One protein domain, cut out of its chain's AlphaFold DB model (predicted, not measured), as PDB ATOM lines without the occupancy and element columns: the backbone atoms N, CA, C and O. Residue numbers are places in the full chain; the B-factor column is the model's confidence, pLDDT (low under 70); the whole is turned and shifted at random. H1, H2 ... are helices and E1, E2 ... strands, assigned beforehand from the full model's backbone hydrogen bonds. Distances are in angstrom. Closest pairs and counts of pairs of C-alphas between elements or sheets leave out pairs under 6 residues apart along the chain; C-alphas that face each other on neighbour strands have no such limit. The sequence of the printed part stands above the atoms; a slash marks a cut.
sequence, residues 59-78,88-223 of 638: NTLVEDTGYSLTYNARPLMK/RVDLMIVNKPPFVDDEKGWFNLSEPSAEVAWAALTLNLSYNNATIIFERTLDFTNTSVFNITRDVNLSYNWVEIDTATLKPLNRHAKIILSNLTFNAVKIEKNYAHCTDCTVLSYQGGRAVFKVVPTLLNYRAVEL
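This is residues 59 to 78 and 88 to 223 of the 638 residues of an uncharacterized protein of Candidatus Altiarchaeales archaeon (UniProt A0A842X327). With little regular structure, the body is a sandwich of antiparallel sheets, E3-E4-E7-E10-E9 and E5-E6-E11-E8, face to face, with hairpin E1-E2 beside E3 and a tail reaching to Arg 88. Of 156 printed residues, 58 are in named elements, mostly strand, in order E1-E4, H1, E5-E11. It is compact, radius of gyration of the C-alphas 17.4 A, spanning 66 by 31 by 25 A.

Begin at E1, residues 59-62, a hairpin with E2, 68-72; N 61 to O 69 is 3.1 A. Then E3, 124-127, pairs with E4, 130-134, N 125 to O 132 2.9 A. H1, 148-151, too short for O i to N i+4 pairs, precedes E5, 152-155, whose N 153 is 2.8 A from O 160 of E6, 158-161.

Find C-alpha 59 at (164.950, 135.331, 191.100). Farther along find E7, 173-177, E8, 185-189, E9, 197-203, 17.3 A long, E10, 206-211, and E11, 218-222, ending at (172.536, 138.366, 154.310).

Residues 79-87 are not printed; C-alphas 78 and 88 are 15.6 A apart. Links E4-H1 and E6-E7 are long. pLDDT is under 70 for 59 residues.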
ATOM      1  N   ASN A  59     165.648 136.544 191.486       47.03
ATOM      2  CA  ASN A  59     164.950 135.331 191.100       47.03
ATOM      3  C   ASN A  59     165.215 135.114 189.613       47.03
ATOM      4  O   ASN A  59     164.916 135.977 188.787       47.03
ATOM      5  N   THR A  60     165.807 133.974 189.285       38.12
ATOM      6  CA  THR A  60     165.885 133.490 187.911       38.12
ATOM      7  C   THR A  60     164.810 132.427 187.772       38.12
ATOM      8  O   THR A  60     164.873 131.403 188.448       38.12
ATOM      9  N   LEU A  61     163.816 132.677 186.924       41.75
ATOM     10  CA  LEU A  61     162.941 131.618 186.431       41.75
ATOM     11  C   LEU A  61     163.655 130.992 185.234       41.75
ATOM     12  O   LEU A  61     163.798 131.623 184.184       41.75
ATOM     13  N   VAL A  62     164.186 129.790 185.449       37.44
ATOM     14  CA  VAL A  62     164.703 128.912 184.397       37.44
ATOM     15  C   VAL A  62     163.720 127.758 184.304       37.44
ATOM     16  O   VAL A  62     163.555 127.034 185.283       37.44
ATOM     17  N   GLU A  63     163.069 127.597 183.158       44.38
ATOM     18  CA  GLU A  63     162.217 126.438 182.888       44.38
ATOM     19  C   GLU A  63     162.788 125.617 181.724       44.38
ATOM     20  O   GLU A  63     163.557 126.124 180.901       44.38
ATOM     21  N   ASP A  64     162.392 124.344 181.646       38.06
ATOM     22  CA  ASP A  64     162.875 123.332 180.685       38.06
ATOM     23  C   ASP A  64     162.563 123.656 179.202       38.06
ATOM     24  O   ASP A  64     162.804 122.845 178.309       38.06
ATOM     25  N   THR A  65     162.036 124.849 178.915       40.03
ATOM     26  CA  THR A  65     161.597 125.328 177.595       40.03
ATOM     27  C   THR A  65     162.580 126.298 176.922       40.03
ATOM     28  O   THR A  65     162.339 126.729 175.794       40.03
ATOM     29  N   GLY A  66     163.704 126.635 177.569       46.88
ATOM     30  CA  GLY A  66     164.803 127.401 176.956       46.88
ATOM     31  C   GLY A  66     164.659 128.931 176.980       46.88
ATOM     32  O   GLY A  66     165.503 129.626 176.411       46.88
ATOM     33  N   TYR A  67     163.637 129.469 177.654       38.66
ATOM     34  CA  TYR A  67     163.551 130.891 178.009       38.66
ATOM     35  C   TYR A  67     164.068 131.105 179.439       38.66
ATOM     36  O   TYR A  67     163.768 130.324 180.339       38.66
ATOM     37  N   SER A  68     164.812 132.188 179.674       45.28
ATOM     38  CA  SER A  68     165.210 132.601 181.027       45.28
ATOM     39  C   SER A  68     164.745 134.026 181.303       45.28
ATOM     40  O   SER A  68     165.164 134.949 180.599       45.28
ATOM     41  N   LEU A  69     163.937 134.217 182.348       43.19
ATOM     42  CA  LEU A  69     163.559 135.542 182.843       43.19
ATOM     43  C   LEU A  69     164.358 135.847 184.111       43.19
ATOM     44  O   LEU A  69     164.209 135.180 185.135       43.19
ATOM     45  N   THR A  70     165.207 136.873 184.046       47.50
ATOM     46  CA  THR A  70     165.905 137.414 185.220       47.50
ATOM     47  C   THR A  70     165.399 138.821 185.480       47.50
ATOM     48  O   THR A  70     165.417 139.654 184.575       47.50
ATOM     49  N   TYR A  71     164.952 139.086 186.707       45.78
ATOM     50  CA  TYR A  71     164.436 140.390 187.108       45.78
ATOM     51  C   TYR A  71     164.978 140.803 188.483       45.78
ATOM     52  O   TYR A  71     165.309 139.958 189.316       45.78
ATOM     53  N   ASN A  72     165.067 142.116 188.718       41.94
ATOM     54  CA  ASN A  72     165.486 142.712 189.989       41.94
ATOM     55  C   ASN A  72     164.372 143.643 190.492       41.94
ATOM     56  O   ASN A  72     164.030 144.594 189.794       41.94
ATOM     57  N   ALA A  73     163.820 143.391 191.683       38.12
ATOM     58  CA  ALA A  73     162.831 144.268 192.322       38.12
ATOM     59  C   ALA A  73     163.499 145.223 193.332       38.12
ATOM     60  O   ALA A  73     164.446 144.833 194.018       38.12
ATOM     61  N   ARG A  74     162.997 146.464 193.454       37.25
ATOM     62  CA  ARG A  74     163.452 147.421 194.479       37.25
ATOM     63  C   ARG A  74     162.849 147.102 195.861       37.25
ATOM     64  O   ARG A  74     161.657 146.809 195.933       37.25
ATOM     65  N   PRO A  75     163.612 147.226 196.960       33.91
ATOM     66  CA  PRO A  75     163.058 147.445 198.299       33.91
ATOM     67  C   PRO A  75     162.423 148.851 198.379       33.91
ATOM     68  O   PRO A  75     162.905 149.740 197.683       33.91
ATOM     69  N   LEU A  76     161.408 149.056 199.241       37.16
ATOM     70  CA  LEU A  76     160.749 150.342 199.618       37.16
ATOM     71  C   LEU A  76     159.310 150.627 199.114       37.16
ATOM     72  O   LEU A  76     158.986 151.762 198.777       37.16
ATOM     73  N   MET A  77     158.379 149.669 199.192       33.19
ATOM     74  CA  MET A  77     156.952 150.023 199.342       33.19
ATOM     75  C   MET A  77     156.521 149.759 200.790       33.19
ATOM     76  O   MET A  77     156.512 148.611 201.228       33.19
ATOM     77  N   LYS A  78     156.239 150.821 201.563       36.12
ATOM     78  CA  LYS A  78     155.821 150.726 202.977       36.12
ATOM     79  C   LYS A  78     154.330 150.344 203.072       36.12
ATOM     80  O   LYS A  78     153.524 151.000 202.410       36.12
ATOM     81  N   ARG A  88     145.692 141.945 213.496       35.41
ATOM     82  CA  ARG A  88     146.490 142.495 212.397       35.41
ATOM     83  C   ARG A  88     146.127 141.747 211.119       35.41
ATOM     84  O   ARG A  88     146.448 140.567 211.003       35.41
ATOM     85  N   VAL A  89     145.466 142.422 210.185       35.56
ATOM     86  CA  VAL A  89     145.238 141.896 208.835       35.56
ATOM     87  C   VAL A  89     146.072 142.716 207.864       35.56
ATOM     88  O   VAL A  89     145.940 143.935 207.790       35.56
ATOM     89  N   ASP A  90     146.952 142.022 207.154       39.38
ATOM     90  CA  ASP A  90     147.820 142.578 206.124       39.38
ATOM     91  C   ASP A  90     146.989 142.712 204.836       39.38
ATOM     92  O   ASP A  90     146.653 141.711 204.202       39.38
ATOM     93  N   LEU A  91     146.550 143.926 204.496       32.28
ATOM     94  CA  LEU A  91     145.799 144.188 203.266       32.28
ATOM     95  C   LEU A  91     146.627 145.082 202.351       32.28
ATOM     96  O   LEU A  91     146.631 146.307 202.470       32.28
ATOM     97  N   MET A  92     147.306 144.448 201.402       37.75
ATOM     98  CA  MET A  92     147.914 145.131 200.272       37.75
ATOM     99  C   MET A  92     146.796 145.469 199.274       37.75
ATOM    100  O   MET A  92     146.270 144.592 198.600       37.75
ATOM    101  N   ILE A  93     146.387 146.738 199.183       35.72
ATOM    102  CA  ILE A  93     145.618 147.201 198.018       35.72
ATOM    103  C   ILE A  93     146.633 147.663 196.976       35.72
ATOM    104  O   ILE A  93     147.069 148.812 196.974       35.72
ATOM    105  N   VAL A  94     147.013 146.750 196.089       34.88
ATOM    106  CA  VAL A  94     147.591 147.090 194.787       34.88
ATOM    107  C   VAL A  94     146.445 147.199 193.786       34.88
ATOM    108  O   VAL A  94     145.536 146.366 193.767       34.88
ATOM    109  N   ASN A  95     146.485 148.204 192.907       39.62
ATOM    110  CA  ASN A  95     145.838 148.038 191.605       39.62
ATOM    111  C   ASN A  95     146.367 146.722 191.031       39.62
ATOM    112  O   ASN A  95     147.586 146.552 190.993       39.62
ATOM    113  N   LYS A  96     145.461 145.800 190.672       37.91
ATOM    114  CA  LYS A  96     145.806 144.437 190.245       37.91
ATOM    115  C   LYS A  96     147.070 144.444 189.374       37.91
ATOM    116  O   LYS A  96     147.097 145.211 188.405       37.91
ATOM    117  N   PRO A  97     148.086 143.620 189.686       43.97
ATOM    118  CA  PRO A  97     149.252 143.493 188.826       43.97
ATOM    119  C   PRO A  97     148.817 143.097 187.407       43.97
ATOM    120  O   PRO A  97     147.761 142.467 187.252       43.97
ATOM    121  N   PRO A  98     149.601 143.448 186.370       43.03
ATOM    122  CA  PRO A  98     149.331 142.965 185.033       43.03
ATOM    123  C   PRO A  98     149.209 141.447 185.038       43.03
ATOM    124  O   PRO A  98     150.111 140.744 185.494       43.03
ATOM    125  N   PHE A  99     148.085 140.946 184.535       49.41
ATOM    126  CA  PHE A  99     147.921 139.520 184.301       49.41
ATOM    127  C   PHE A  99     148.910 139.112 183.205       49.41
ATOM    128  O   PHE A  99     148.922 139.715 182.126       49.41
ATOM    129  N   VAL A 100     149.771 138.136 183.496       51.03
ATOM    130  CA  VAL A 100     150.576 137.485 182.462       51.03
ATOM    131  C   VAL A 100     149.678 136.436 181.838       51.03
ATOM    132  O   VAL A 100     149.457 135.374 182.413       51.03
ATOM    133  N   ASP A 101     149.090 136.798 180.703       46.78
ATOM    134  CA  ASP A 101     148.303 135.870 179.909       46.78
ATOM    135  C   ASP A 101     149.261 134.990 179.115       46.78
ATOM    136  O   ASP A 101     150.018 135.479 178.274       46.78
ATOM    137  N   ASP A 102     149.262 133.705 179.429       53.56
ATOM    138  CA  ASP A 102     150.129 132.714 178.821       53.56
ATOM    139  C   ASP A 102     149.279 131.597 178.217       53.56
ATOM    140  O   ASP A 102     149.154 130.485 178.731       53.56
ATOM    141  N   GLU A 103     148.673 131.919 177.078       46.66
ATOM    142  CA  GLU A 103     147.807 131.013 176.321       46.66
ATOM    143  C   GLU A 103     148.513 129.715 175.882       46.66
ATOM    144  O   GLU A 103     147.852 128.760 175.472       46.66
ATOM    145  N   LYS A 104     149.851 129.663 175.951       49.22
ATOM    146  CA  LYS A 104     150.655 128.511 175.530       49.22
ATOM    147  C   LYS A 104     151.202 127.679 176.696       49.22
ATOM    148  O   LYS A 104     151.825 126.649 176.430       49.22
ATOM    149  N   GLY A 105     150.938 128.070 177.947       49.28
ATOM    150  CA  GLY A 105     151.343 127.332 179.150       49.28
ATOM    151  C   GLY A 105     152.861 127.245 179.346       49.28
ATOM    152  O   GLY A 105     153.363 126.238 179.837       49.28
ATOM    153  N   TRP A 106     153.594 128.259 178.899       47.91
ATOM    154  CA  TRP A 106     155.041 128.420 179.037       47.91
ATOM    155  C   TRP A 106     155.498 128.923 180.414       47.91
ATOM    156  O   TRP A 106     156.694 128.905 180.690       47.91
ATOM    157  N   PHE A 107     154.567 129.374 181.250       40.50
ATOM    158  CA  PHE A 107     154.739 129.789 182.631       40.50
ATOM    159  C   PHE A 107     153.678 129.075 183.474       40.50
ATOM    160  O   PHE A 107     152.483 129.369 183.381       40.50
ATOM    161  N   ASN A 108     154.088 128.154 184.346       43.12
ATOM    162  CA  ASN A 108     153.141 127.535 185.271       43.12
ATOM    163  C   ASN A 108     152.858 128.460 186.469       43.12
ATOM    164  O   ASN A 108     153.438 128.325 187.545       43.12
ATOM    165  N   LEU A 109     151.949 129.417 186.275       48.69
ATOM    166  CA  LEU A 109     151.486 130.341 187.314       48.69
ATOM    167  C   LEU A 109     150.194 129.864 187.995       48.69
ATOM    168  O   LEU A 109     149.468 130.689 188.542       48.69
ATOM    169  N   SER A 110     149.853 128.570 187.960       41.41
ATOM    170  CA  SER A 110     148.602 128.086 188.567       41.41
ATOM    171  C   SER A 110     148.615 128.099 190.102       41.41
ATOM    172  O   SER A 110     147.558 127.973 190.716       41.41
ATOM    173  N   GLU A 111     149.785 128.282 190.723       38.38
ATOM    174  CA  GLU A 111     149.954 128.349 192.181       38.38
ATOM    175  C   GLU A 111     150.940 129.451 192.637       38.38
ATOM    176  O   GLU A 111     151.916 129.162 193.335       38.38
ATOM    177  N   PRO A 112     150.759 130.744 192.297       39.53
ATOM    178  CA  PRO A 112     151.606 131.784 192.854       39.53
ATOM    179  C   PRO A 112     151.110 132.075 194.275       39.53
ATOM    180  O   PRO A 112     150.080 132.715 194.472       39.53
ATOM    181  N   SER A 113     151.838 131.621 195.295       35.94
ATOM    182  CA  SER A 113     151.490 131.872 196.702       35.94
ATOM    183  C   SER A 113     151.885 133.275 197.202       35.94
ATOM    184  O   SER A 113     151.887 133.513 198.409       35.94
ATOM    185  N   ALA A 114     152.273 134.196 196.312       39.12
ATOM    186  CA  ALA A 114     152.615 135.573 196.658       39.12
ATOM    187  C   ALA A 114     152.339 136.542 195.497       39.12
ATOM    188  O   ALA A 114     152.668 136.268 194.344       39.12
ATOM    189  N   GLU A 115     151.767 137.698 195.833       37.38
ATOM    190  CA  GLU A 115     151.511 138.811 194.920       37.38
ATOM    191  C   GLU A 115     152.824 139.567 194.644       37.38
ATOM    192  O   GLU A 115     153.481 140.060 195.561       37.38
ATOM    193  N   VAL A 116     153.257 139.616 193.380       41.19
ATOM    194  CA  VAL A 116     154.503 140.285 192.969       41.19
ATOM    195  C   VAL A 116     154.172 141.695 192.475       41.19
ATOM    196  O   VAL A 116     153.483 141.855 191.470       41.19
ATOM    197  N   ALA A 117     154.666 142.726 193.167       42.91
ATOM    198  CA  ALA A 117     154.543 144.117 192.732       42.91
ATOM    199  C   ALA A 117     155.699 144.502 191.790       42.91
ATOM    200  O   ALA A 117     156.873 144.412 192.155       42.91
ATOM    201  N   TRP A 118     155.366 144.957 190.581       51.00
ATOM    202  CA  TRP A 118     156.313 145.289 189.514       51.00
ATOM    203  C   TRP A 118     156.338 146.804 189.281       51.00
ATOM    204  O   TRP A 118     155.417 147.337 188.672       51.00
ATOM    205  N   ALA A 119     157.367 147.517 189.747       48.66
ATOM    206  CA  ALA A 119     157.470 148.965 189.494       48.66
ATOM    207  C   ALA A 119     158.731 149.394 188.724       48.66
ATOM    208  O   ALA A 119     158.762 150.483 188.166       48.66
ATOM    209  N   ALA A 120     159.768 148.560 188.646       53.03
ATOM    210  CA  ALA A 120     161.001 148.897 187.939       53.03
ATOM    211  C   ALA A 120     161.833 147.631 187.722       53.03
ATOM    212  O   ALA A 120     162.272 147.038 188.703       53.03
ATOM    213  N   LEU A 121     162.055 147.226 186.468       64.06
ATOM    214  CA  LEU A 121     162.864 146.047 186.137       64.06
ATOM    215  C   LEU A 121     163.968 146.382 185.138       64.06
ATOM    216  O   LEU A 121     163.719 147.050 184.134       64.06
ATOM    217  N   THR A 122     165.158 145.831 185.360       68.06
ATOM    218  CA  THR A 122     166.081 145.515 184.261       68.06
ATOM    219  C   THR A 122     165.631 144.180 183.681       68.06
ATOM    220  O   THR A 122     165.554 143.193 184.414       68.06
ATOM    221  N   LEU A 123     165.283 144.167 182.398       80.12
ATOM    222  CA  LEU A 123     164.727 143.002 181.720       80.12
ATOM    223  C   LEU A 123     165.736 142.477 180.698       80.12
ATOM    224  O   LEU A 123     166.249 143.245 179.888       80.12
ATOM    225  N   ASN A 124     165.972 141.167 180.710       85.25
ATOM    226  CA  ASN A 124     166.672 140.461 179.639       85.25
ATOM    227  C   ASN A 124     165.722 139.408 179.073       85.25
ATOM    228  O   ASN A 124     165.266 138.536 179.812       85.25
ATOM    229  N   LEU A 125     165.425 139.488 177.777       85.50
ATOM    230  CA  LEU A 125     164.591 138.511 177.076       85.50
ATOM    231  C   LEU A 125     165.500 137.638 176.221       85.50
ATOM    232  O   LEU A 125     166.204 138.159 175.362       85.50
ATOM    233  N   SER A 126     165.514 136.330 176.460       85.19
ATOM    234  CA  SER A 126     166.327 135.388 175.682       85.19
ATOM    235  C   SER A 126     165.480 134.222 175.213       85.19
ATOM    236  O   SER A 126     164.733 133.657 176.010       85.19
ATOM    237  N   TYR A 127     165.632 133.859 173.943       86.00
ATOM    238  CA  TYR A 127     165.042 132.659 173.372       86.00
ATOM    239  C   TYR A 127     165.852 132.141 172.195       86.00
ATOM    240  O   TYR A 127     166.116 132.880 171.241       86.00
ATOM    241  N   ASN A 128     166.182 130.850 172.226       87.88
ATOM    242  CA  ASN A 128     166.971 130.188 171.193       87.88
ATOM    243  C   ASN A 128     168.250 130.978 170.869       87.88
ATOM    244  O   ASN A 128     169.178 131.043 171.668       87.88
ATOM    245  N   ASN A 129     168.278 131.592 169.690       90.62
ATOM    246  CA  ASN A 129     169.426 132.282 169.127       90.62
ATOM    247  C   ASN A 129     169.347 133.807 169.275       90.62
ATOM    248  O   ASN A 129     170.231 134.492 168.772       90.62
ATOM    249  N   ALA A 130     168.320 134.345 169.937       93.56
ATOM    250  CA  ALA A 130     168.107 135.781 170.074       93.56
ATOM    251  C   ALA A 130     168.035 136.218 171.544       93.56
ATOM    252  O   ALA A 130     167.352 135.603 172.367       93.56
ATOM    253  N   THR A 131     168.703 137.326 171.858       92.69
ATOM    254  CA  THR A 131     168.677 137.969 173.175       92.69
ATOM    255  C   THR A 131     168.479 139.475 173.032       92.69
ATOM    256  O   THR A 131     169.151 140.113 172.224       92.69
ATOM    257  N   ILE A 132     167.601 140.048 173.856       91.75
ATOM    258  CA  ILE A 132     167.405 141.490 174.028       91.75
ATOM    259  C   ILE A 132     167.812 141.871 175.451       91.75
ATOM    260  O   ILE A 132     167.290 141.318 176.420       91.75
ATOM    261  N   ILE A 133     168.713 142.843 175.564       89.56
ATOM    262  CA  ILE A 133     169.169 143.426 176.828       89.56
ATOM    263  C   ILE A 133     168.741 144.889 176.839       89.56
ATOM    264  O   ILE A 133     169.235 145.685 176.038       89.56
ATOM    265  N   PHE A 134     167.820 145.248 177.728       89.06
ATOM    266  CA  PHE A 134     167.384 146.634 177.872       89.06
ATOM    267  C   PHE A 134     168.402 147.418 178.705       89.06
ATOM    268  O   PHE A 134     168.671 147.078 179.854       89.06
ATOM    269  N   GLU A 135     168.954 148.493 178.138       84.31
ATOM    270  CA  GLU A 135     170.008 149.298 178.784       84.31
ATOM    271  C   GLU A 135     169.458 150.224 179.887       84.31
ATOM    272  O   GLU A 135     170.207 150.923 180.564       84.31
ATOM    273  N   ARG A 136     168.131 150.269 180.066       82.06
ATOM    274  CA  ARG A 136     167.451 151.100 181.065       82.06
ATOM    275  C   ARG A 136     166.340 150.329 181.760       82.06
ATOM    276  O   ARG A 136     165.749 149.412 181.195       82.06
ATOM    277  N   THR A 137     166.017 150.770 182.969       77.38
ATOM    278  CA  THR A 137     164.874 150.288 183.744       77.38
ATOM    279  C   THR A 137     163.560 150.515 182.998       77.38
ATOM    280  O   THR A 137     163.309 151.605 182.476       77.38
ATOM    281  N   LEU A 138     162.713 149.489 182.981       81.31
ATOM    282  CA  LEU A 138     161.400 149.507 182.346       81.31
ATOM    283  C   LEU A 138     160.308 149.711 183.401       81.31
ATOM    284  O   LEU A 138     160.329 149.073 184.457       81.31
ATOM    285  N   ASP A 139     159.367 150.606 183.102       80.56
ATOM    286  CA  ASP A 139     158.242 150.962 183.967       80.56
ATOM    287  C   ASP A 139     156.942 150.370 183.410       80.56
ATOM    288  O   ASP A 139     156.431 150.811 182.377       80.56
ATOM    289  N   PHE A 140     156.412 149.366 184.106       75.31
ATOM    290  CA  PHE A 140     155.176 148.672 183.746       75.31
ATOM    291  C   PHE A 140     153.963 149.124 184.566       75.31
ATOM    292  O   PHE A 140     152.894 148.538 184.413       75.31
ATOM    293  N   THR A 141     154.079 150.173 185.389       72.62
ATOM    294  CA  THR A 141     153.017 150.613 186.320       72.62
ATOM    295  C   THR A 141     151.667 150.882 185.650       72.62
ATOM    296  O   THR A 141     150.625 150.721 186.277       72.62
ATOM    297  N   ASN A 142     151.670 151.243 184.364       75.38
ATOM    298  CA  ASN A 142     150.468 151.539 183.580       75.38
ATOM    299  C   ASN A 142     150.052 150.414 182.610       75.38
ATOM    300  O   ASN A 142     149.229 150.644 181.724       75.38
ATOM    301  N   THR A 143     150.627 149.216 182.732       71.25
ATOM    302  CA  THR A 143     150.323 148.068 181.860       71.25
ATOM    303  C   THR A 143     149.455 147.080 182.635       71.25
ATOM    304  O   THR A 143     149.875 146.594 183.676       71.25
ATOM    305  N   SER A 144     148.234 146.803 182.165       65.88
ATOM    306  CA  SER A 144     147.254 145.956 182.874       65.88
ATOM    307  C   SER A 144     147.276 144.479 182.468       65.88
ATOM    308  O   SER A 144     146.749 143.639 183.192       65.88
ATOM    309  N   VAL A 145     147.873 144.151 181.322       67.81
ATOM    310  CA  VAL A 145     148.106 142.780 180.843       67.81
ATOM    311  C   VAL A 145     149.405 142.791 180.050       67.81
ATOM    312  O   VAL A 145     149.616 143.681 179.227       67.81
ATOM    313  N   PHE A 146     150.269 141.817 180.305       72.00
ATOM    314  CA  PHE A 146     151.569 141.685 179.658       72.00
ATOM    315  C   PHE A 146     151.691 140.273 179.090       72.00
ATOM    316  O   PHE A 146     151.859 139.324 179.849       72.00
ATOM    317  N   ASN A 147     151.579 140.117 177.769       79.00
ATOM    318  CA  ASN A 147     151.666 138.809 177.124       79.00
ATOM    319  C   ASN A 147     152.933 138.737 176.263       79.00
ATOM    320  O   ASN A 147     152.910 139.055 175.078       79.00
ATOM    321  N   ILE A 148     154.046 138.286 176.853       78.94
ATOM    322  CA  ILE A 148     155.327 138.135 176.132       78.94
ATOM    323  C   ILE A 148     155.168 137.214 174.922       78.94
ATOM    324  O   ILE A 148     155.793 137.439 173.896       78.94
ATOM    325  N   THR A 149     154.327 136.186 175.022       72.19
ATOM    326  CA  THR A 149     154.210 135.141 173.996       72.19
ATOM    327  C   THR A 149     153.497 135.613 172.731       72.19
ATOM    328  O   THR A 149     153.751 135.089 171.643       72.19
ATOM    329  N   ARG A 150     152.598 136.591 172.885       82.69
ATOM    330  CA  ARG A 150     151.880 137.250 171.795       82.69
ATOM    331  C   ARG A 150     152.639 138.470 171.293       82.69
ATOM    332  O   ARG A 150     152.704 138.690 170.089       82.69
ATOM    333  N   ASP A 151     153.190 139.248 172.219       85.00
ATOM    334  CA  ASP A 151     153.674 140.599 171.950       85.00
ATOM    335  C   ASP A 151     155.206 140.653 171.743       85.00
ATOM    336  O   ASP A 151     155.737 141.706 171.397       85.00
ATOM    337  N   VAL A 152     155.934 139.540 171.929       89.44
ATOM    338  CA  VAL A 152     157.369 139.409 171.621       89.44
ATOM    339  C   VAL A 152     157.631 138.135 170.816       89.44
ATOM    340  O   VAL A 152     157.363 137.022 171.261       89.44
ATOM    341  N   ASN A 153     158.232 138.289 169.639       91.69
ATOM    342  CA  ASN A 153     158.636 137.191 168.774       91.69
ATOM    343  C   ASN A 153     160.152 137.226 168.558       91.69
ATOM    344  O   ASN A 153     160.690 138.103 167.878       91.69
ATOM    345  N   LEU A 154     160.840 136.260 169.160       91.44
ATOM    346  CA  LEU A 154     162.275 136.048 169.018       91.44
ATOM    347  C   LEU A 154     162.502 134.806 168.156       91.44
ATOM    348  O   LEU A 154     161.964 133.738 168.436       91.44
ATOM    349  N   SER A 155     163.321 134.912 167.119       91.88
ATOM    350  CA  SER A 155     163.733 133.749 166.336       91.88
ATOM    351  C   SER A 155     165.160 133.912 165.810       91.88
ATOM    352  O   SER A 155     165.873 134.834 166.192       91.88
ATOM    353  N   TYR A 156     165.601 132.978 164.967       91.50
ATOM    354  CA  TYR A 156     166.985 132.835 164.509       91.50
ATOM    355  C   TYR A 156     167.653 134.141 164.050       91.50
ATOM    356  O   TYR A 156     168.748 134.464 164.501       91.50
ATOM    357  N   ASN A 157     166.986 134.900 163.184       95.38
ATOM    358  CA  ASN A 157     167.502 136.144 162.618       95.38
ATOM    359  C   ASN A 157     166.520 137.310 162.775       95.38
ATOM    360  O   ASN A 157     166.627 138.288 162.038       95.38
ATOM    361  N   TRP A 158     165.548 137.200 163.683       94.31
ATOM    362  CA  TRP A 158     164.404 138.106 163.754       94.31
ATOM    363  C   TRP A 158     163.992 138.389 165.193       94.31
ATOM    364  O   TRP A 158     163.924 137.484 166.025       94.31
ATOM    365  N   VAL A 159     163.690 139.656 165.463       93.94
ATOM    366  CA  VAL A 159     163.223 140.169 166.748       93.94
ATOM    367  C   VAL A 159     162.074 141.127 166.505       93.94
ATOM    368  O   VAL A 159     162.253 142.185 165.913       93.94
ATOM    369  N   GLU A 160     160.900 140.810 167.020       93.81
ATOM    370  CA  GLU A 160     159.720 141.654 166.902       93.81
ATOM    371  C   GLU A 160     159.088 141.868 168.272       93.81
ATOM    372  O   GLU A 160     158.945 140.936 169.057       93.81
ATOM    373  N   ILE A 161     158.755 143.125 168.564       90.50
ATOM    374  CA  ILE A 161     158.039 143.536 169.766       90.50
ATOM    375  C   ILE A 161     156.843 144.364 169.306       90.50
ATOM    376  O   ILE A 161     157.005 145.354 168.585       90.50
ATOM    377  N   ASP A 162     155.645 143.996 169.746       88.25
ATOM    378  CA  ASP A 162     154.462 144.829 169.575       88.25
ATOM    379  C   ASP A 162     154.534 146.008 170.555       88.25
ATOM    380  O   ASP A 162     154.119 145.952 171.710       88.25
ATOM    381  N   THR A 163     155.107 147.120 170.097       82.06
ATOM    382  CA  THR A 163     155.241 148.329 170.926       82.06
ATOM    383  C   THR A 163     153.919 149.066 171.154       82.06
ATOM    384  O   THR A 163     153.873 149.961 172.005       82.06
ATOM    385  N   ALA A 164     152.844 148.720 170.432       82.19
ATOM    386  CA  ALA A 164     151.528 149.308 170.664       82.19
ATOM    387  C   ALA A 164     150.911 148.761 171.959       82.19
ATOM    388  O   ALA A 164     150.326 149.531 172.729       82.19
ATOM    389  N   THR A 165     151.108 147.467 172.225       81.06
ATOM    390  CA  THR A 165     150.710 146.791 173.468       81.06
ATOM    391  C   THR A 165     151.780 146.927 174.557       81.06
ATOM    392  O   THR A 165     151.446 147.200 175.709       81.06
ATOM    393  N   LEU A 166     153.069 146.867 174.197       83.31
ATOM    394  CA  LEU A 166     154.211 146.898 175.119       83.31
ATOM    395  C   LEU A 166     155.018 148.201 175.060       83.31
ATOM    396  O   LEU A 166     156.240 148.203 174.895       83.31
ATOM    397  N   LYS A 167     154.344 149.337 175.272       85.62
ATOM    398  CA  LYS A 167     154.985 150.667 175.310       85.62
ATOM    399  C   LYS A 167     156.234 150.748 176.206       85.62
ATOM    400  O   LYS A 167     157.188 151.406 175.783       85.62
ATOM    401  N   PRO A 168     156.289 150.108 177.395       86.31
ATOM    402  CA  PRO A 168     157.480 150.154 178.242       86.31
ATOM    403  C   PRO A 168     158.724 149.547 177.598       86.31
ATOM    404  O   PRO A 168     159.820 150.024 177.873       86.31
ATOM    405  N   LEU A 169     158.566 148.554 176.713       86.06
ATOM    406  CA  LEU A 169     159.682 147.941 175.993       86.06
ATOM    407  C   LEU A 169     160.228 148.851 174.886       86.06
ATOM    408  O   LEU A 169     161.285 148.573 174.343       86.06
ATOM    409  N   ASN A 170     159.573 149.959 174.540       87.19
ATOM    410  CA  ASN A 170     160.060 150.862 173.501       87.19
ATOM    411  C   ASN A 170     161.219 151.758 173.997       87.19
ATOM    412  O   ASN A 170     161.073 152.969 174.203       87.19
ATOM    413  N   ARG A 171     162.373 151.140 174.252       88.00
ATOM    414  CA  ARG A 171     163.578 151.741 174.839       88.00
ATOM    415  C   ARG A 171     164.830 151.281 174.095       88.00
ATOM    416  O   ARG A 171     164.769 150.390 173.254       88.00
ATOM    417  N   HIS A 172     165.960 151.913 174.411       89.88
ATOM    418  CA  HIS A 172     167.263 151.464 173.932       89.88
ATOM    419  C   HIS A 172     167.536 150.040 174.410       89.88
ATOM    420  O   HIS A 172     167.335 149.716 175.587       89.88
ATOM    421  N   ALA A 173     167.999 149.211 173.486       93.12
ATOM    422  CA  ALA A 173     168.359 147.841 173.775       93.12
ATOM    423  C   ALA A 173     169.584 147.418 172.966       93.12
ATOM    424  O   ALA A 173     169.864 147.929 171.877       93.12
ATOM    425  N   LYS A 174     170.289 146.433 173.507       94.94
ATOM    426  CA  LYS A 174     171.308 145.662 172.809       94.94
ATOM    427  C   LYS A 174     170.686 144.338 172.382       94.94
ATOM    428  O   LYS A 174     170.163 143.606 173.221       94.94
ATOM    429  N   ILE A 175     170.738 144.044 171.088       95.00
ATOM    430  CA  ILE A 175     170.229 142.802 170.507       95.00
ATOM    431  C   ILE A 175     171.410 141.919 170.107       95.00
ATOM    432  O   ILE A 175     172.395 142.388 169.532       95.00
ATOM    433  N   ILE A 176     171.306 140.634 170.432       96.25
ATOM    434  CA  ILE A 176     172.279 139.599 170.091       96.25
ATOM    435  C   ILE A 176     171.544 138.518 169.304       96.25
ATOM    436  O   ILE A 176     170.589 137.942 169.814       96.25
ATOM    437  N   LEU A 177     172.004 138.235 168.086       96.38
ATOM    438  CA  LEU A 177     171.565 137.108 167.262       96.38
ATOM    439  C   LEU A 177     172.739 136.143 167.098       96.38
ATOM    440  O   LEU A 177     173.851 136.581 166.813       96.38
ATOM    441  N   SER A 178     172.517 134.850 167.296       95.75
ATOM    442  CA  SER A 178     173.557 133.816 167.313       95.75
ATOM    443  C   SER A 178     173.302 132.743 166.258       95.75
ATOM    444  O   SER A 178     172.185 132.581 165.776       95.75
ATOM    445  N   ASN A 179     174.344 131.978 165.927       94.94
ATOM    446  CA  ASN A 179     174.304 130.876 164.961       94.94
ATOM    447  C   ASN A 179     173.933 131.270 163.519       94.94
ATOM    448  O   ASN A 179     173.634 130.384 162.730       94.94
ATOM    449  N   LEU A 180     173.992 132.556 163.155       93.19
ATOM    450  CA  LEU A 180     173.763 133.033 161.790       93.19
ATOM    451  C   LEU A 180     174.762 132.406 160.806       93.19
ATOM    452  O   LEU A 180     175.966 132.380 161.040       93.19
ATOM    453  N   THR A 181     174.268 131.948 159.663       94.31
ATOM    454  CA  THR A 181     175.066 131.349 158.581       94.31
ATOM    455  C   THR A 181     175.444 132.362 157.500       94.31
ATOM    456  O   THR A 181     175.852 131.968 156.414       94.31
ATOM    457  N   PHE A 182     175.268 133.661 157.758       92.19
ATOM    458  CA  PHE A 182     175.493 134.708 156.761       92.19
ATOM    459  C   PHE A 182     176.983 135.012 156.610       92.19
ATOM    460  O   PHE A 182     177.718 135.038 157.599       92.19
ATOM    461  N   ASN A 183     177.426 135.332 155.397       85.88
ATOM    462  CA  ASN A 183     178.804 135.788 155.177       85.88
ATOM    463  C   ASN A 183     179.010 137.238 155.643       85.88
ATOM    464  O   ASN A 183     180.050 137.587 156.196       85.88
ATOM    465  N   ALA A 184     177.982 138.070 155.476       87.75
ATOM    466  CA  ALA A 184     177.918 139.434 155.985       87.75
ATOM    467  C   ALA A 184     176.483 139.755 156.409       87.75
ATOM    468  O   ALA A 184     175.526 139.273 155.801       87.75
ATOM    469  N   VAL A 185     176.327 140.579 157.448       93.31
ATOM    470  CA  VAL A 185     175.015 140.915 158.006       93.31
ATOM    471  C   VAL A 185     174.630 142.360 157.708       93.31
ATOM    472  O   VAL A 185     175.411 143.288 157.912       93.31
ATOM    473  N   LYS A 186     173.388 142.556 157.274       94.44
ATOM    474  CA  LYS A 186     172.705 143.850 157.248       94.44
ATOM    475  C   LYS A 186     171.516 143.778 158.195       94.44
ATOM    476  O   LYS A 186     170.751 142.816 158.161       94.44
ATOM    477  N   ILE A 187     171.349 144.805 159.023       95.56
ATOM    478  CA  ILE A 187     170.175 144.919 159.889       95.56
ATOM    479  C   ILE A 187     169.086 145.691 159.153       95.56
ATOM    480  O   ILE A 187     169.313 146.775 158.599       95.56
ATOM    481  N   GLU A 188     167.895 145.114 159.148       94.50
ATOM    482  CA  GLU A 188     166.681 145.743 158.665       94.50
ATOM    483  C   GLU A 188     165.724 145.987 159.822       94.50
ATOM    484  O   GLU A 188     165.670 145.204 160.767       94.50
ATOM    485  N   LYS A 189     164.981 147.085 159.731       93.94
ATOM    486  CA  LYS A 189     163.903 147.474 160.629       93.94
ATOM    487  C   LYS A 189     162.655 147.670 159.783       93.94
ATOM    488  O   LYS A 189     162.688 148.450 158.833       93.94
ATOM    489  N   ASN A 190     161.574 146.956 160.091       91.88
ATOM    490  CA  ASN A 190     160.353 146.936 159.276       91.88
ATOM    491  C   ASN A 190     160.639 146.681 157.781       91.88
ATOM    492  O   ASN A 190     160.137 147.397 156.917       91.88
ATOM    493  N   TYR A 191     161.477 145.682 157.478       90.50
ATOM    494  CA  TYR A 191     161.866 145.293 156.109       90.50
ATOM    495  C   TYR A 191     162.648 146.346 155.299       90.50
ATOM    496  O   TYR A 191     162.899 146.144 154.113       90.50
ATOM    497  N   ALA A 192     163.061 147.454 155.916       91.50
ATOM    498  CA  ALA A 192     163.934 148.457 155.313       91.50
ATOM    499  C   ALA A 192     165.297 148.461 156.012       91.50
ATOM    500  O   ALA A 192     165.403 148.046 157.162       91.50
ATOM    501  N   HIS A 193     166.352 148.940 155.348       92.50
ATOM    502  CA  HIS A 193     167.656 149.080 156.001       92.50
ATOM    503  C   HIS A 193     167.532 149.940 157.265       92.50
ATOM    504  O   HIS A 193     167.008 151.052 157.211       92.50
ATOM    505  N   CYS A 194     168.000 149.418 158.398       93.62
ATOM    506  CA  CYS A 194     167.938 150.148 159.651       93.62
ATOM    507  C   CYS A 194     169.069 151.181 159.712       93.62
ATOM    508  O   CYS A 194     170.187 150.852 160.095       93.62
ATOM    509  N   THR A 195     168.767 152.429 159.356       92.88
ATOM    510  CA  THR A 195     169.720 153.553 159.428       92.88
ATOM    511  C   THR A 195     170.064 153.952 160.857       92.88
ATOM    512  O   THR A 195     171.130 154.507 161.097       92.88
ATOM    513  N   ASP A 196     169.178 153.639 161.804       90.94
ATOM    514  CA  ASP A 196     169.336 154.010 163.211       90.94
ATOM    515  C   ASP A 196     169.832 152.831 164.070       90.94
ATOM    516  O   ASP A 196     169.788 152.875 165.302       90.94
ATOM    517  N   CYS A 197     170.258 151.739 163.432       93.56
ATOM    518  CA  CYS A 197     170.882 150.606 164.103       93.56
ATOM    519  C   CYS A 197     172.398 150.717 163.992       93.56
ATOM    520  O   CYS A 197     172.929 150.909 162.899       93.56
ATOM    521  N   THR A 198     173.099 150.480 165.096       94.50
ATOM    522  CA  THR A 198     174.564 150.396 165.092       94.50
ATOM    523  C   THR A 198     174.970 148.938 165.231       94.50
ATOM    524  O   THR A 198     174.812 148.353 166.306       94.50
ATOM    525  N   VAL A 199     175.481 148.340 164.151       94.44
ATOM    526  CA  VAL A 199     176.105 147.010 164.216       94.44
ATOM    527  C   VAL A 199     177.417 147.148 164.978       94.44
ATOM    528  O   VAL A 199     178.329 147.825 164.522       94.44
ATOM    529  N   LEU A 200     177.485 146.532 166.156       94.25
ATOM    530  CA  LEU A 200     178.670 146.555 167.011       94.25
ATOM    531  C   LEU A 200     179.672 145.479 166.592       94.25
ATOM    532  O   LEU A 200     180.874 145.718 166.609       94.25
ATOM    533  N   SER A 201     179.190 144.288 166.225       95.31
ATOM    534  CA  SER A 201     180.043 143.207 165.728       95.31
ATOM    535  C   SER A 201     179.265 142.155 164.937       95.31
ATOM    536  O   SER A 201     178.075 141.926 165.171       95.31
ATOM    537  N   TYR A 202     179.963 141.490 164.011       94.44
ATOM    538  CA  TYR A 202     179.519 140.248 163.381       94.44
ATOM    539  C   TYR A 202     180.697 139.285 163.225       94.44
ATOM    540  O   TYR A 202     181.577 139.507 162.397       94.44
ATOM    541  N   GLN A 203     180.735 138.227 164.036       92.06
ATOM    542  CA  GLN A 203     181.811 137.235 163.995       92.06
ATOM    543  C   GLN A 203     181.277 135.852 164.371       92.06
ATOM    544  O   GLN A 203     180.547 135.713 165.351       92.06
ATOM    545  N   GLY A 204     181.636 134.823 163.595       91.25
ATOM    546  CA  GLY A 204     181.272 133.431 163.891       91.25
ATOM    547  C   GLY A 204     179.760 133.190 163.967       91.25
ATOM    548  O   GLY A 204     179.301 132.475 164.852       91.25
ATOM    549  N   GLY A 205     178.980 133.851 163.106       91.94
ATOM    550  CA  GLY A 205     177.518 133.763 163.121       91.94
ATOM    551  C   GLY A 205     176.840 134.495 164.280       91.94
ATOM    552  O   GLY A 205     175.640 134.340 164.498       91.94
ATOM    553  N   ARG A 206     177.578 135.304 165.043       96.06
ATOM    554  CA  ARG A 206     177.029 136.117 166.128       96.06
ATOM    555  C   ARG A 206     176.992 137.586 165.725       96.06
ATOM    556  O   ARG A 206     178.043 138.213 165.612       96.06
ATOM    557  N   ALA A 207     175.793 138.133 165.534       96.00
ATOM    558  CA  ALA A 207     175.557 139.555 165.301       96.00
ATOM    559  C   ALA A 207     175.166 140.259 166.605       96.00
ATOM    560  O   ALA A 207     174.245 139.826 167.299       96.00
ATOM    561  N   VAL A 208     175.838 141.364 166.921       96.38
ATOM    562  CA  VAL A 208     175.516 142.229 168.061       96.38
ATOM    563  C   VAL A 208     175.254 143.634 167.543       96.38
ATOM    564  O   VAL A 208     176.091 144.202 166.846       96.38
ATOM    565  N   PHE A 209     174.109 144.215 167.888       96.19
ATOM    566  CA  PHE A 209     173.760 145.565 167.453       96.19
ATOM    567  C   PHE A 209     172.934 146.314 168.499       96.19
ATOM    568  O   PHE A 209     172.212 145.714 169.298       96.19
ATOM    569  N   LYS A 210     173.067 147.643 168.507       95.00
ATOM    570  CA  LYS A 210     172.253 148.548 169.324       95.00
ATOM    571  C   LYS A 210     171.125 149.134 168.496       95.00
ATOM    572  O   LYS A 210     171.286 149.399 167.303       95.00
ATOM    573  N   VAL A 211     170.001 149.368 169.160       92.88
ATOM    574  CA  VAL A 211     168.815 149.980 168.566       92.88
ATOM    575  C   VAL A 211     168.350 151.165 169.407       92.88
ATOM    576  O   VAL A 211     168.333 151.109 170.639       92.88
ATOM    577  N   VAL A 212     167.991 152.258 168.735       85.62
ATOM    578  CA  VAL A 212     167.351 153.437 169.344       85.62
ATOM    579  C   VAL A 212     165.847 153.205 169.573       85.62
ATOM    580  O   VAL A 212     165.284 152.273 168.993       85.62
ATOM    581  N   PRO A 213     165.170 154.025 170.407       69.81
ATOM    582  CA  PRO A 213     163.789 153.803 170.825       69.81
ATOM    583  C   PRO A 213     162.847 153.822 169.626       69.81
ATOM    584  O   PRO A 213     162.558 154.875 169.067       69.81
ATOM    585  N   THR A 214     162.448 152.635 169.183       72.38
ATOM    586  CA  THR A 214     161.300 152.283 168.326       72.38
ATOM    587  C   THR A 214     161.484 150.811 167.998       72.38
ATOM    588  O   THR A 214     161.838 150.477 166.868       72.38
ATOM    589  N   LEU A 215     161.316 149.948 169.011       66.38
ATOM    590  CA  LEU A 215     161.548 148.507 168.885       66.38
ATOM    591  C   LEU A 215     160.474 147.823 168.023       66.38
ATOM    592  O   LEU A 215     159.677 147.035 168.506       66.38
ATOM    593  N   LEU A 216     160.423 148.157 166.741       75.50
ATOM    594  CA  LEU A 216     159.501 147.589 165.774       75.50
ATOM    595  C   LEU A 216     160.322 146.751 164.805       75.50
ATOM    596  O   LEU A 216     160.994 147.314 163.945       75.50
ATOM    597  N   ASN A 217     160.249 145.431 164.991       89.12
ATOM    598  CA  ASN A 217     160.595 144.419 163.996       89.12
ATOM    599  C   ASN A 217     161.984 144.599 163.351       89.12
ATOM    600  O   ASN A 217     162.148 145.301 162.352       89.12
ATOM    601  N   TYR A 218     162.980 143.921 163.913       93.94
ATOM    602  CA  TYR A 218     164.331 143.850 163.383       93.94
ATOM    603  C   TYR A 218     164.611 142.483 162.798       93.94
ATOM    604  O   TYR A 218     164.256 141.459 163.380       93.94
ATOM    605  N   ARG A 219     165.370 142.468 161.707       95.06
ATOM    606  CA  ARG A 219     165.954 141.239 161.187       95.06
ATOM    607  C   ARG A 219     167.373 141.422 160.697       95.06
ATOM    608  O   ARG A 219     167.723 142.463 160.148       95.06
ATOM    609  N   ALA A 220     168.164 140.377 160.860       94.12
ATOM    610  CA  ALA A 220     169.423 140.213 160.161       94.12
ATOM    611  C   ALA A 220     169.146 139.562 158.797       94.12
ATOM    612  O   ALA A 220     168.522 138.499 158.727       94.12
ATOM    613  N   VAL A 221     169.610 140.194 157.722       93.19
ATOM    614  CA  VAL A 221     169.611 139.630 156.368       93.19
ATOM    615  C   VAL A 221     171.040 139.494 155.865       93.19
ATOM    616  O   VAL A 221     171.912 140.291 156.228       93.19
ATOM    617  N   GLU A 222     171.275 138.488 155.029       90.31
ATOM    618  CA  GLU A 222     172.536 138.366 154.310       90.31
ATOM    619  C   GLU A 222     172.636 139.485 153.269       90.31
ATOM    620  O   GLU A 222     171.699 139.741 152.509       90.31
ATOM    621  N   LEU A 223     173.768 140.184 153.251       80.38
ATOM    622  CA  LEU A 223     174.092 141.089 152.154       80.38
ATOM    623  C   LEU A 223     174.291 140.244 150.894       80.38
ATOM    624  O   LEU A 223     175.303 139.561 150.771       80.38
TER     625      LEU A 223